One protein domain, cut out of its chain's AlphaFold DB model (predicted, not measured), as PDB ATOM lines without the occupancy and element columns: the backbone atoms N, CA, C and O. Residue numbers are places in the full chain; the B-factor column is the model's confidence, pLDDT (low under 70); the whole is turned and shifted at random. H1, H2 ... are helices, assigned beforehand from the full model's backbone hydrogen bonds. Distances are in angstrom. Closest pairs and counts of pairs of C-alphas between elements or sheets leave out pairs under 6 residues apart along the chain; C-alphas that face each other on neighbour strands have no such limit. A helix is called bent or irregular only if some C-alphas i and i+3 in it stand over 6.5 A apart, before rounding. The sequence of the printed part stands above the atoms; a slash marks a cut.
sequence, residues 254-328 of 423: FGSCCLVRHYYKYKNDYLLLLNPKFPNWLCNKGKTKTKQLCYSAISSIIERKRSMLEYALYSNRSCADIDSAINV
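What this domain is: This is residues 254 to 328 of the 423 residues of an uncharacterized protein of Fragilariopsis cylindrus CCMP1102 (UniProt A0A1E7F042). The domain is an elongated, loose set of crossed helices: H1, H5 and H6 cluster at one end, and from there the short helices H2 and H3 lead away in a row while the long helix H4 folds back over them toward the cluster. H3, the link after it and the first residues of H4 make the far end of the long axis. The printed part has 75 residues with six named helices, H1 to H6 in that order, and no named strand; the class is all helix. It is loose, with a radius of gyration of the C-alphas of 14.2 A, and its C-alphas span 43 by 26 by 18 A.

How they stand to each other: Begin with H1, residues 254 to 265, the hub, which touches three other helices. With residues 260 to 264 alone it touches H2, residues 269 to 274, only at the corner, where the closest C-alphas, those of Tyr 264 and Tyr 270, are 4.9 A apart; their lines are about perpendicular at 81 degrees. Next comes H3, residues 277 to 283, close to H2 but not clearly touching, with the closest C-alphas, Leu 272 and Phe 278, 6.3 A apart. H4, residues 288 to 304, touches H3 at a steep tilt of 54 degrees, opposite ways; their closest C-alphas, Cys 283 and Lys 291, are 5.1 A apart. With residues 298 to 302 alone H4 touches H2, and the closest C-alphas, Leu 273 and Ile 298, are 7.0 A apart. H5, residues 306 to 314, meets H4 only through their link. H5 touches H1 at a steep tilt of 58 degrees, the same way, with the closest C-alphas, Cys 257 and Met 308, 5.3 A apart. H6, residues 319 to 328, touches residues 254 to 258 of H1 alone, with the closest C-alphas, Cys 257 and Cys 319, 5.8 A apart. It also touches H5, where the closest C-alphas, Ser 307 and Ile 326, are 7.5 A apart. H1 and H4 are apart. Every O i to N i+4 pair is within hydrogen-bond range in H1, H2, H3, H4 and H5, and 3 of 6 are in H6.

Where its parts are: Find C-alpha 254 at (69.343, 112.334, 68.695); from there H1 runs 16.5 A to Lys 265. Look next for C-alpha 288 at (100.779, 132.976, 68.570), where H4 sets out on its 24.0 A to C-alpha 304 at (81.888, 118.526, 71.547). H2 spans 8.8 A, H3 10.1 A and H5 11.7 A. H6 is irregular, C-alphas 320 and 323 being 7.2 A apart; it runs 15.4 A to C-alpha 328 at (78.337, 103.612, 78.450).

The domain as a whole: The two C-alphas farthest apart, those of Lys 287 and Ala 320, are 43.5 A apart. The printed part has no cut, and the five links between its helices are tight. The mean pLDDT of the printed part is 83.5; look for values under 70 at residues 285 to 287, 290, 315 to 316 and 327 to 328.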
ATOM      1  N   PHE A 254      69.798 112.955  69.937       93.44
ATOM      2  CA  PHE A 254      69.343 112.334  68.695       93.44
ATOM      3  C   PHE A 254      69.314 113.335  67.530       93.44
ATOM      4  O   PHE A 254      69.997 113.130  66.524       93.44
ATOM      5  N   GLY A 255      68.626 114.472  67.685       95.19
ATOM      6  CA  GLY A 255      68.580 115.520  66.663       95.19
ATOM      7  C   GLY A 255      69.963 116.088  66.332       95.19
ATOM      8  O   GLY A 255      70.275 116.349  65.169       95.19
ATOM      9  N   SER A 256      70.841 116.215  67.331       93.94
ATOM     10  CA  SER A 256      72.227 116.638  67.118       93.94
ATOM     11  C   SER A 256      73.001 115.626  66.273       93.94
ATOM     12  O   SER A 256      73.671 116.036  65.330       93.94
ATOM     13  N   CYS A 257      72.870 114.320  66.536       93.88
ATOM     14  CA  CYS A 257      73.466 113.267  65.705       93.88
ATOM     15  C   CYS A 257      72.991 113.359  64.249       93.88
ATOM     16  O   CYS A 257      73.800 113.324  63.318       93.88
ATOM     17  N   CYS A 258      71.687 113.554  64.045       94.75
ATOM     18  CA  CYS A 258      71.086 113.670  62.718       94.75
ATOM     19  C   CYS A 258      71.634 114.859  61.929       94.75
ATOM     20  O   CYS A 258      71.991 114.726  60.755       94.75
ATOM     21  N   LEU A 259      71.790 116.006  62.589       94.69
ATOM     22  CA  LEU A 259      72.402 117.177  61.975       94.69
ATOM     23  C   LEU A 259      73.903 117.013  61.754       94.69
ATOM     24  O   LEU A 259      74.379 117.421  60.699       94.69
ATOM     25  N   VAL A 260      74.653 116.401  62.681       94.00
ATOM     26  CA  VAL A 260      76.077 116.090  62.458       94.00
ATOM     27  C   VAL A 260      76.213 115.258  61.190       94.00
ATOM     28  O   VAL A 260      76.993 115.613  60.310       94.00
ATOM     29  N   ARG A 261      75.395 114.212  61.041       92.44
ATOM     30  CA  ARG A 261      75.371 113.384  59.834       92.44
ATOM     31  C   ARG A 261      75.027 114.202  58.590       92.44
ATOM     32  O   ARG A 261      75.683 114.023  57.563       92.44
ATOM     33  N   HIS A 262      74.054 115.114  58.669       92.81
ATOM     34  CA  HIS A 262      73.713 116.001  57.556       92.81
ATOM     35  C   HIS A 262      74.892 116.899  57.146       92.81
ATOM     36  O   HIS A 262      75.311 116.892  55.983       92.81
ATOM     37  N   TYR A 263      75.445 117.639  58.106       93.00
ATOM     38  CA  TYR A 263      76.517 118.603  57.880       93.00
ATOM     39  C   TYR A 263      77.839 117.944  57.498       93.00
ATOM     40  O   TYR A 263      78.612 118.508  56.725       93.00
ATOM     41  N   TYR A 264      78.088 116.731  57.989       91.50
ATOM     42  CA  TYR A 264      79.232 115.927  57.596       91.50
ATOM     43  C   TYR A 264      79.068 115.384  56.170       91.50
ATOM     44  O   TYR A 264      79.892 115.678  55.310       91.50
ATOM     45  N   LYS A 265      77.990 114.633  55.894       88.06
ATOM     46  CA  LYS A 265      77.837 113.862  54.646       88.06
ATOM     47  C   LYS A 265      77.442 114.710  53.438       88.06
ATOM     48  O   LYS A 265      77.890 114.426  52.332       88.06
ATOM     49  N   TYR A 266      76.570 115.703  53.624       86.25
ATOM     50  CA  TYR A 266      75.962 116.434  52.502       86.25
ATOM     51  C   TYR A 266      76.472 117.866  52.357       86.25
ATOM     52  O   TYR A 266      76.461 118.400  51.251       86.25
ATOM     53  N   LYS A 267      76.914 118.495  53.452       85.69
ATOM     54  CA  LYS A 267      77.440 119.870  53.434       85.69
ATOM     55  C   LYS A 267      78.970 119.938  53.517       85.69
ATOM     56  O   LYS A 267      79.537 120.962  53.163       85.69
ATOM     57  N   ASN A 268      79.640 118.844  53.902       89.00
ATOM     58  CA  ASN A 268      81.093 118.749  54.108       89.00
ATOM     59  C   ASN A 268      81.665 119.716  55.162       89.00
ATOM     60  O   ASN A 268      82.880 119.894  55.228       89.00
ATOM     61  N   ASP A 269      80.829 120.312  56.012       89.38
ATOM     62  CA  ASP A 269      81.263 121.326  56.976       89.38
ATOM     63  C   ASP A 269      82.170 120.715  58.046       89.38
ATOM     64  O   ASP A 269      83.297 121.165  58.252       89.38
ATOM     65  N   TYR A 270      81.735 119.620  58.673       90.88
ATOM     66  CA  TYR A 270      82.573 118.916  59.647       90.88
ATOM     67  C   TYR A 270      83.768 118.218  58.994       90.88
ATOM     68  O   TYR A 270      84.832 118.157  59.602       90.88
ATOM     69  N   LEU A 271      83.642 117.741  57.749       90.75
ATOM     70  CA  LEU A 271      84.778 117.176  57.014       90.75
ATOM     71  C   LEU A 271      85.874 118.229  56.799       90.75
ATOM     72  O   LEU A 271      87.061 117.931  56.917       90.75
ATOM     73  N   LEU A 272      85.471 119.466  56.511       89.75
ATOM     74  CA  LEU A 272      86.385 120.587  56.386       89.75
ATOM     75  C   LEU A 272      87.048 120.917  57.727       89.75
ATOM     76  O   LEU A 272      88.266 121.056  57.764       89.75
ATOM     77  N   LEU A 273      86.283 120.987  58.820       89.44
ATOM     78  CA  LEU A 273      86.821 121.241  60.164       89.44
ATOM     79  C   LEU A 273      87.828 120.165  60.601       89.44
ATOM     80  O   LEU A 273      88.869 120.495  61.163       89.44
ATOM     81  N   LEU A 274      87.551 118.897  60.287       90.31
ATOM     82  CA  LEU A 274      88.424 117.756  60.587       90.31
ATOM     83  C   LEU A 274      89.686 117.703  59.712       90.31
ATOM     84  O   LEU A 274      90.665 117.058  60.082       90.31
ATOM     85  N   ASN A 275      89.686 118.343  58.541       91.38
ATOM     86  CA  ASN A 275      90.840 118.333  57.653       91.38
ATOM     87  C   ASN A 275      91.926 119.269  58.201       91.38
ATOM     88  O   ASN A 275      91.746 120.479  58.114       91.38
ATOM     89  N   PRO A 276      93.100 118.779  58.637       90.69
ATOM     90  CA  PRO A 276      94.120 119.619  59.270       90.69
ATOM     91  C   PRO A 276      94.624 120.747  58.363       90.69
ATOM     92  O   PRO A 276      95.057 121.787  58.853       90.69
ATOM     93  N   LYS A 277      94.536 120.596  57.032       90.50
ATOM     94  CA  LYS A 277      94.894 121.669  56.093       90.50
ATOM     95  C   LYS A 277      94.009 122.896  56.265       90.50
ATOM     96  O   LYS A 277      94.492 123.997  56.023       90.50
ATOM     97  N   PHE A 278      92.751 122.719  56.662       86.38
ATOM     98  CA  PHE A 278      91.811 123.815  56.807       86.38
ATOM     99  C   PHE A 278      92.088 124.669  58.054       86.38
ATOM    100  O   PHE A 278      92.369 125.848  57.851       86.38
ATOM    101  N   PRO A 279      92.138 124.146  59.300       85.19
ATOM    102  CA  PRO A 279      92.572 124.924  60.461       85.19
ATOM    103  C   PRO A 279      93.983 125.483  60.289       85.19
ATOM    104  O   PRO A 279      94.229 126.624  60.663       85.19
ATOM    105  N   ASN A 280      94.891 124.744  59.636       86.88
ATOM    106  CA  ASN A 280      96.208 125.274  59.285       86.88
ATOM    107  C   ASN A 280      96.101 126.497  58.382       86.88
ATOM    108  O   ASN A 280      96.620 127.556  58.710       86.88
ATOM    109  N   TRP A 281      95.416 126.388  57.250       84.19
ATOM    110  CA  TRP A 281      95.221 127.523  56.357       84.19
ATOM    111  C   TRP A 281      94.523 128.693  57.061       84.19
ATOM    112  O   TRP A 281      94.916 129.845  56.871       84.19
ATOM    113  N   LEU A 282      93.540 128.388  57.908       77.88
ATOM    114  CA  LEU A 282      92.676 129.373  58.526       77.88
ATOM    115  C   LEU A 282      93.329 130.113  59.696       77.88
ATOM    116  O   LEU A 282      93.348 131.341  59.724       77.88
ATOM    117  N   CYS A 283      93.889 129.369  60.642       81.75
ATOM    118  CA  CYS A 283      94.441 129.891  61.885       81.75
ATOM    119  C   CYS A 283      95.916 130.300  61.762       81.75
ATOM    120  O   CYS A 283      96.448 130.936  62.668       81.75
ATOM    121  N   ASN A 284      96.614 129.984  60.660       80.00
ATOM    122  CA  ASN A 284      98.010 130.416  60.467       80.00
ATOM    123  C   ASN A 284      98.164 131.918  60.167       80.00
ATOM    124  O   ASN A 284      99.277 132.381  59.919       80.00
ATOM    125  N   LYS A 285      97.075 132.690  60.174       67.38
ATOM    126  CA  LYS A 285      97.102 134.146  60.044       67.38
ATOM    127  C   LYS A 285      96.953 134.772  61.433       67.38
ATOM    128  O   LYS A 285      95.899 134.660  62.042       67.38
ATOM    129  N   GLY A 286      98.002 135.426  61.930       64.69
ATOM    130  CA  GLY A 286      97.984 136.121  63.225       64.69
ATOM    131  C   GLY A 286      99.176 135.782  64.119       64.69
ATOM    132  O   GLY A 286     100.061 135.020  63.732       64.69
ATOM    133  N   LYS A 287      99.202 136.374  65.318       69.38
ATOM    134  CA  LYS A 287     100.207 136.086  66.357       69.38
ATOM    135  C   LYS A 287      99.933 134.733  67.025       69.38
ATOM    136  O   LYS A 287      98.845 134.178  66.883       69.38
ATOM    137  N   THR A 288     100.885 134.245  67.825       77.25
ATOM    138  CA  THR A 288     100.779 132.976  68.570       77.25
ATOM    139  C   THR A 288      99.482 132.863  69.376       77.25
ATOM    140  O   THR A 288      98.807 131.844  69.268       77.25
ATOM    141  N   LYS A 289      99.076 133.920  70.101       73.31
ATOM    142  CA  LYS A 289      97.836 133.920  70.900       73.31
ATOM    143  C   LYS A 289      96.581 133.789  70.028       73.31
ATOM    144  O   LYS A 289      95.769 132.902  70.260       73.31
ATOM    145  N   THR A 290      96.430 134.620  68.994       69.69
ATOM    146  CA  THR A 290      95.277 134.571  68.071       69.69
ATOM    147  C   THR A 290      95.199 133.230  67.341       69.69
ATOM    148  O   THR A 290      94.125 132.645  67.223       69.69
ATOM    149  N   LYS A 291      96.354 132.710  66.907       79.88
ATOM    150  CA  LYS A 291      96.477 131.379  66.315       79.88
ATOM    151  C   LYS A 291      95.957 130.320  67.287       79.88
ATOM    152  O   LYS A 291      95.075 129.553  66.919       79.88
ATOM    153  N   GLN A 292      96.456 130.311  68.524       82.12
ATOM    154  CA  GLN A 292      96.039 129.366  69.559       82.12
ATOM    155  C   GLN A 292      94.537 129.458  69.847       82.12
ATOM    156  O   GLN A 292      93.881 128.425  69.877       82.12
ATOM    157  N   LEU A 293      93.974 130.662  69.985       73.25
ATOM    158  CA  LEU A 293      92.532 130.854  70.186       73.25
ATOM    159  C   LEU A 293      91.711 130.276  69.025       73.25
ATOM    160  O   LEU A 293      90.733 129.574  69.263       73.25
ATOM    161  N   CYS A 294      92.138 130.504  67.780       79.75
ATOM    162  CA  CYS A 294      91.483 129.954  66.594       79.75
ATOM    163  C   CYS A 294      91.508 128.417  66.576       79.75
ATOM    164  O   CYS A 294      90.458 127.797  66.393       79.75
ATOM    165  N   TYR A 295      92.668 127.791  66.822       86.50
ATOM    166  CA  TYR A 295      92.753 126.327  66.911       86.50
ATOM    167  C   TYR A 295      91.922 125.784  68.063       86.50
ATOM    168  O   TYR A 295      91.161 124.850  67.852       86.50
ATOM    169  N   SER A 296      92.027 126.373  69.254       81.75
ATOM    170  CA  SER A 296      91.270 125.941  70.428       81.75
ATOM    171  C   SER A 296      89.763 126.004  70.183       81.75
ATOM    172  O   SER A 296      89.052 125.075  70.548       81.75
ATOM    173  N   ALA A 297      89.276 127.048  69.510       79.38
ATOM    174  CA  ALA A 297      87.867 127.164  69.169       79.38
ATOM    175  C   ALA A 297      87.424 126.104  68.145       79.38
ATOM    176  O   ALA A 297      86.381 125.485  68.329       79.38
ATOM    177  N   ILE A 298      88.218 125.828  67.103       86.56
ATOM    178  CA  ILE A 298      87.907 124.750  66.145       86.56
ATOM    179  C   ILE A 298      87.948 123.380  66.829       86.56
ATOM    180  O   ILE A 298      87.042 122.572  66.630       86.56
ATOM    181  N   SER A 299      88.972 123.130  67.646       87.75
ATOM    182  CA  SER A 299      89.089 121.905  68.431       87.75
ATOM    183  C   SER A 299      87.869 121.737  69.322       87.75
ATOM    184  O   SER A 299      87.261 120.684  69.286       87.75
ATOM    185  N   SER A 300      87.425 122.779  70.024       83.94
ATOM    186  CA  SER A 300      86.206 122.730  70.838       83.94
ATOM    187  C   SER A 300      84.963 122.301  70.047       83.94
ATOM    188  O   SER A 300      84.206 121.453  70.530       83.94
ATOM    189  N   ILE A 301      84.790 122.802  68.813       86.19
ATOM    190  CA  ILE A 301      83.659 122.413  67.951       86.19
ATOM    191  C   ILE A 301      83.740 120.912  67.670       86.19
ATOM    192  O   ILE A 301      82.747 120.193  67.790       86.19
ATOM    193  N   ILE A 302      84.931 120.437  67.299       89.56
ATOM    194  CA  ILE A 302      85.179 119.035  66.957       89.56
ATOM    195  C   ILE A 302      85.001 118.139  68.185       89.56
ATOM    196  O   ILE A 302      84.306 117.135  68.097       89.56
ATOM    197  N   GLU A 303      85.578 118.509  69.328       87.88
ATOM    198  CA  GLU A 303      85.541 117.757  70.586       87.88
ATOM    199  C   GLU A 303      84.109 117.565  71.084       87.88
ATOM    200  O   GLU A 303      83.688 116.437  71.337       87.88
ATOM    201  N   ARG A 304      83.299 118.634  71.130       84.50
ATOM    202  CA  ARG A 304      81.888 118.526  71.547       84.50
ATOM    203  C   ARG A 304      81.049 117.649  70.630       84.50
ATOM    204  O   ARG A 304      79.975 117.197  71.028       84.50
ATOM    205  N   LYS A 305      81.496 117.461  69.392       89.62
ATOM    206  CA  LYS A 305      80.827 116.624  68.401       89.62
ATOM    207  C   LYS A 305      81.552 115.310  68.166       89.62
ATOM    208  O   LYS A 305      81.069 114.553  67.336       89.62
ATOM    209  N   ARG A 306      82.639 114.995  68.886       87.81
ATOM    210  CA  ARG A 306      83.468 113.809  68.623       87.81
ATOM    211  C   ARG A 306      82.643 112.533  68.663       87.81
ATOM    212  O   ARG A 306      82.621 111.826  67.665       87.81
ATOM    213  N   SER A 307      81.913 112.287  69.751       84.06
ATOM    214  CA  SER A 307      81.096 111.074  69.890       84.06
ATOM    215  C   SER A 307      80.056 110.955  68.771       84.06
ATOM    216  O   SER A 307      79.890 109.894  68.180       84.06
ATOM    217  N   MET A 308      79.409 112.064  68.400       87.69
ATOM    218  CA  MET A 308      78.440 112.114  67.299       87.69
ATOM    219  C   MET A 308      79.096 111.932  65.922       87.69
ATOM    220  O   MET A 308      78.514 111.301  65.044       87.69
ATOM    221  N   LEU A 309      80.293 112.488  65.719       84.62
ATOM    222  CA  LEU A 309      81.073 112.368  64.489       84.62
ATOM    223  C   LEU A 309      81.554 110.936  64.312       84.62
ATOM    224  O   LEU A 309      81.365 110.378  63.242       84.62
ATOM    225  N   GLU A 310      82.109 110.319  65.349       85.50
ATOM    226  CA  GLU A 310      82.493 108.908  65.338       85.50
ATOM    227  C   GLU A 310      81.290 108.026  65.008       85.50
ATOM    228  O   GLU A 310      81.374 107.172  64.123       85.50
ATOM    229  N   TYR A 311      80.137 108.308  65.619       81.75
ATOM    230  CA  TYR A 311      78.893 107.617  65.301       81.75
ATOM    231  C   TYR A 311      78.496 107.778  63.826       81.75
ATOM    232  O   TYR A 311      78.190 106.797  63.146       81.75
ATOM    233  N   ALA A 312      78.547 109.008  63.309       78.88
ATOM    234  CA  ALA A 312      78.209 109.327  61.923       78.88
ATOM    235  C   ALA A 312      79.211 108.756  60.900       78.88
ATOM    236  O   ALA A 312      78.825 108.498  59.758       78.88
ATOM    237  N   LEU A 313      80.477 108.581  61.291       78.88
ATOM    238  CA  LEU A 313      81.591 108.133  60.452       78.88
ATOM    239  C   LEU A 313      81.692 106.613  60.356       78.88
ATOM    240  O   LEU A 313      81.869 106.070  59.266       78.88
ATOM    241  N   TYR A 314      81.632 105.933  61.498       71.88
ATOM    242  CA  TYR A 314      82.072 104.542  61.607       71.88
ATOM    243  C   TYR A 314      80.942 103.533  61.511       71.88
ATOM    244  O   TYR A 314      81.180 102.330  61.601       71.88
ATOM    245  N   SER A 315      79.701 103.986  61.341       57.75
ATOM    246  CA  SER A 315      78.591 103.089  61.561       57.75
ATOM    247  C   SER A 315      77.433 103.306  60.591       57.75
ATOM    248  O   SER A 315      76.872 104.388  60.450       57.75
ATOM    249  N   ASN A 316      76.991 102.207  59.982       67.94
ATOM    250  CA  ASN A 316      75.612 102.070  59.514       67.94
ATOM    251  C   ASN A 316      74.607 102.092  60.689       67.94
ATOM    252  O   ASN A 316      73.446 101.746  60.488       67.94
ATOM    253  N   ARG A 317      75.026 102.451  61.914       77.94
ATOM    254  CA  ARG A 317      74.134 102.497  63.067       77.94
ATOM    255  C   ARG A 317      73.204 103.694  62.945       77.94
ATOM    256  O   ARG A 317      73.487 104.701  62.281       77.94
ATOM    257  N   SER A 318      72.049 103.539  63.569       83.88
ATOM    258  CA  SER A 318      71.041 104.579  63.611       83.88
ATOM    259  C   SER A 318      71.441 105.618  64.646       83.88
ATOM    260  O   SER A 318      71.891 105.266  65.730       83.88
ATOM    261  N   CYS A 319      71.204 106.903  64.373       88.00
ATOM    262  CA  CYS A 319      71.326 107.918  65.421       88.00
ATOM    263  C   CYS A 319      70.420 107.614  66.627       88.00
ATOM    264  O   CYS A 319      70.695 108.115  67.709       88.00
ATOM    265  N   ALA A 320      69.378 106.787  66.465       85.50
ATOM    266  CA  ALA A 320      68.495 106.366  67.554       85.50
ATOM    267  C   ALA A 320      69.237 105.624  68.681       85.50
ATOM    268  O   ALA A 320      68.804 105.652  69.826       85.50
ATOM    269  N   ASP A 321      70.378 105.014  68.369       84.94
ATOM    270  CA  ASP A 321      71.167 104.214  69.306       84.94
ATOM    271  C   ASP A 321      72.209 105.064  70.074       84.94
ATOM    272  O   ASP A 321      72.982 104.538  70.881       84.94
ATOM    273  N   ILE A 322      72.285 106.379  69.811       83.06
ATOM    274  CA  ILE A 322      73.351 107.239  70.348       83.06
ATOM    275  C   ILE A 322      73.234 107.462  71.859       83.06
ATOM    276  O   ILE A 322      74.250 107.483  72.554       83.06
ATOM    277  N   ASP A 323      72.013 107.580  72.383       79.50
ATOM    278  CA  ASP A 323      71.790 107.814  73.813       79.50
ATOM    279  C   ASP A 323      72.240 106.607  74.644       79.50
ATOM    280  O   ASP A 323      72.796 106.760  75.733       79.50
ATOM    281  N   SER A 324      72.080 105.393  74.112       79.25
ATOM    282  CA  SER A 324      72.603 104.180  74.743       79.25
ATOM    283  C   SER A 324      74.129 104.126  74.706       79.25
ATOM    284  O   SER A 324      74.734 103.691  75.679       79.25
ATOM    285  N   ALA A 325      74.761 104.594  73.626       75.56
ATOM    286  CA  ALA A 325      76.216 104.574  73.485       75.56
ATOM    287  C   ALA A 325      76.917 105.589  74.405       75.56
ATOM    288  O   ALA A 325      77.873 105.241  75.093       75.56
ATOM    289  N   ILE A 326      76.412 106.826  74.479       75.38
ATOM    290  CA  ILE A 326      77.040 107.892  75.281       75.38
ATOM    291  C   ILE A 326      76.996 107.569  76.781       75.38
ATOM    292  O   ILE A 326      77.939 107.866  77.511       75.38
ATOM    293  N   ASN A 327      75.934 106.913  77.249       68.44
ATOM    294  CA  ASN A 327      75.806 106.535  78.657       68.44
ATOM    295  C   ASN A 327      76.776 105.422  79.097       68.44
ATOM    296  O   ASN A 327      76.978 105.244  80.300       68.44
ATOM    297  N   VAL A 328      77.370 104.680  78.156       61.56
ATOM    298  CA  VAL A 328      78.337 103.612  78.450       61.56
ATOM    299  C   VAL A 328      79.751 104.180  78.606       61.56
ATOM    300  O   VAL A 328      80.438 103.809  79.553       61.56
TER     301      VAL A 328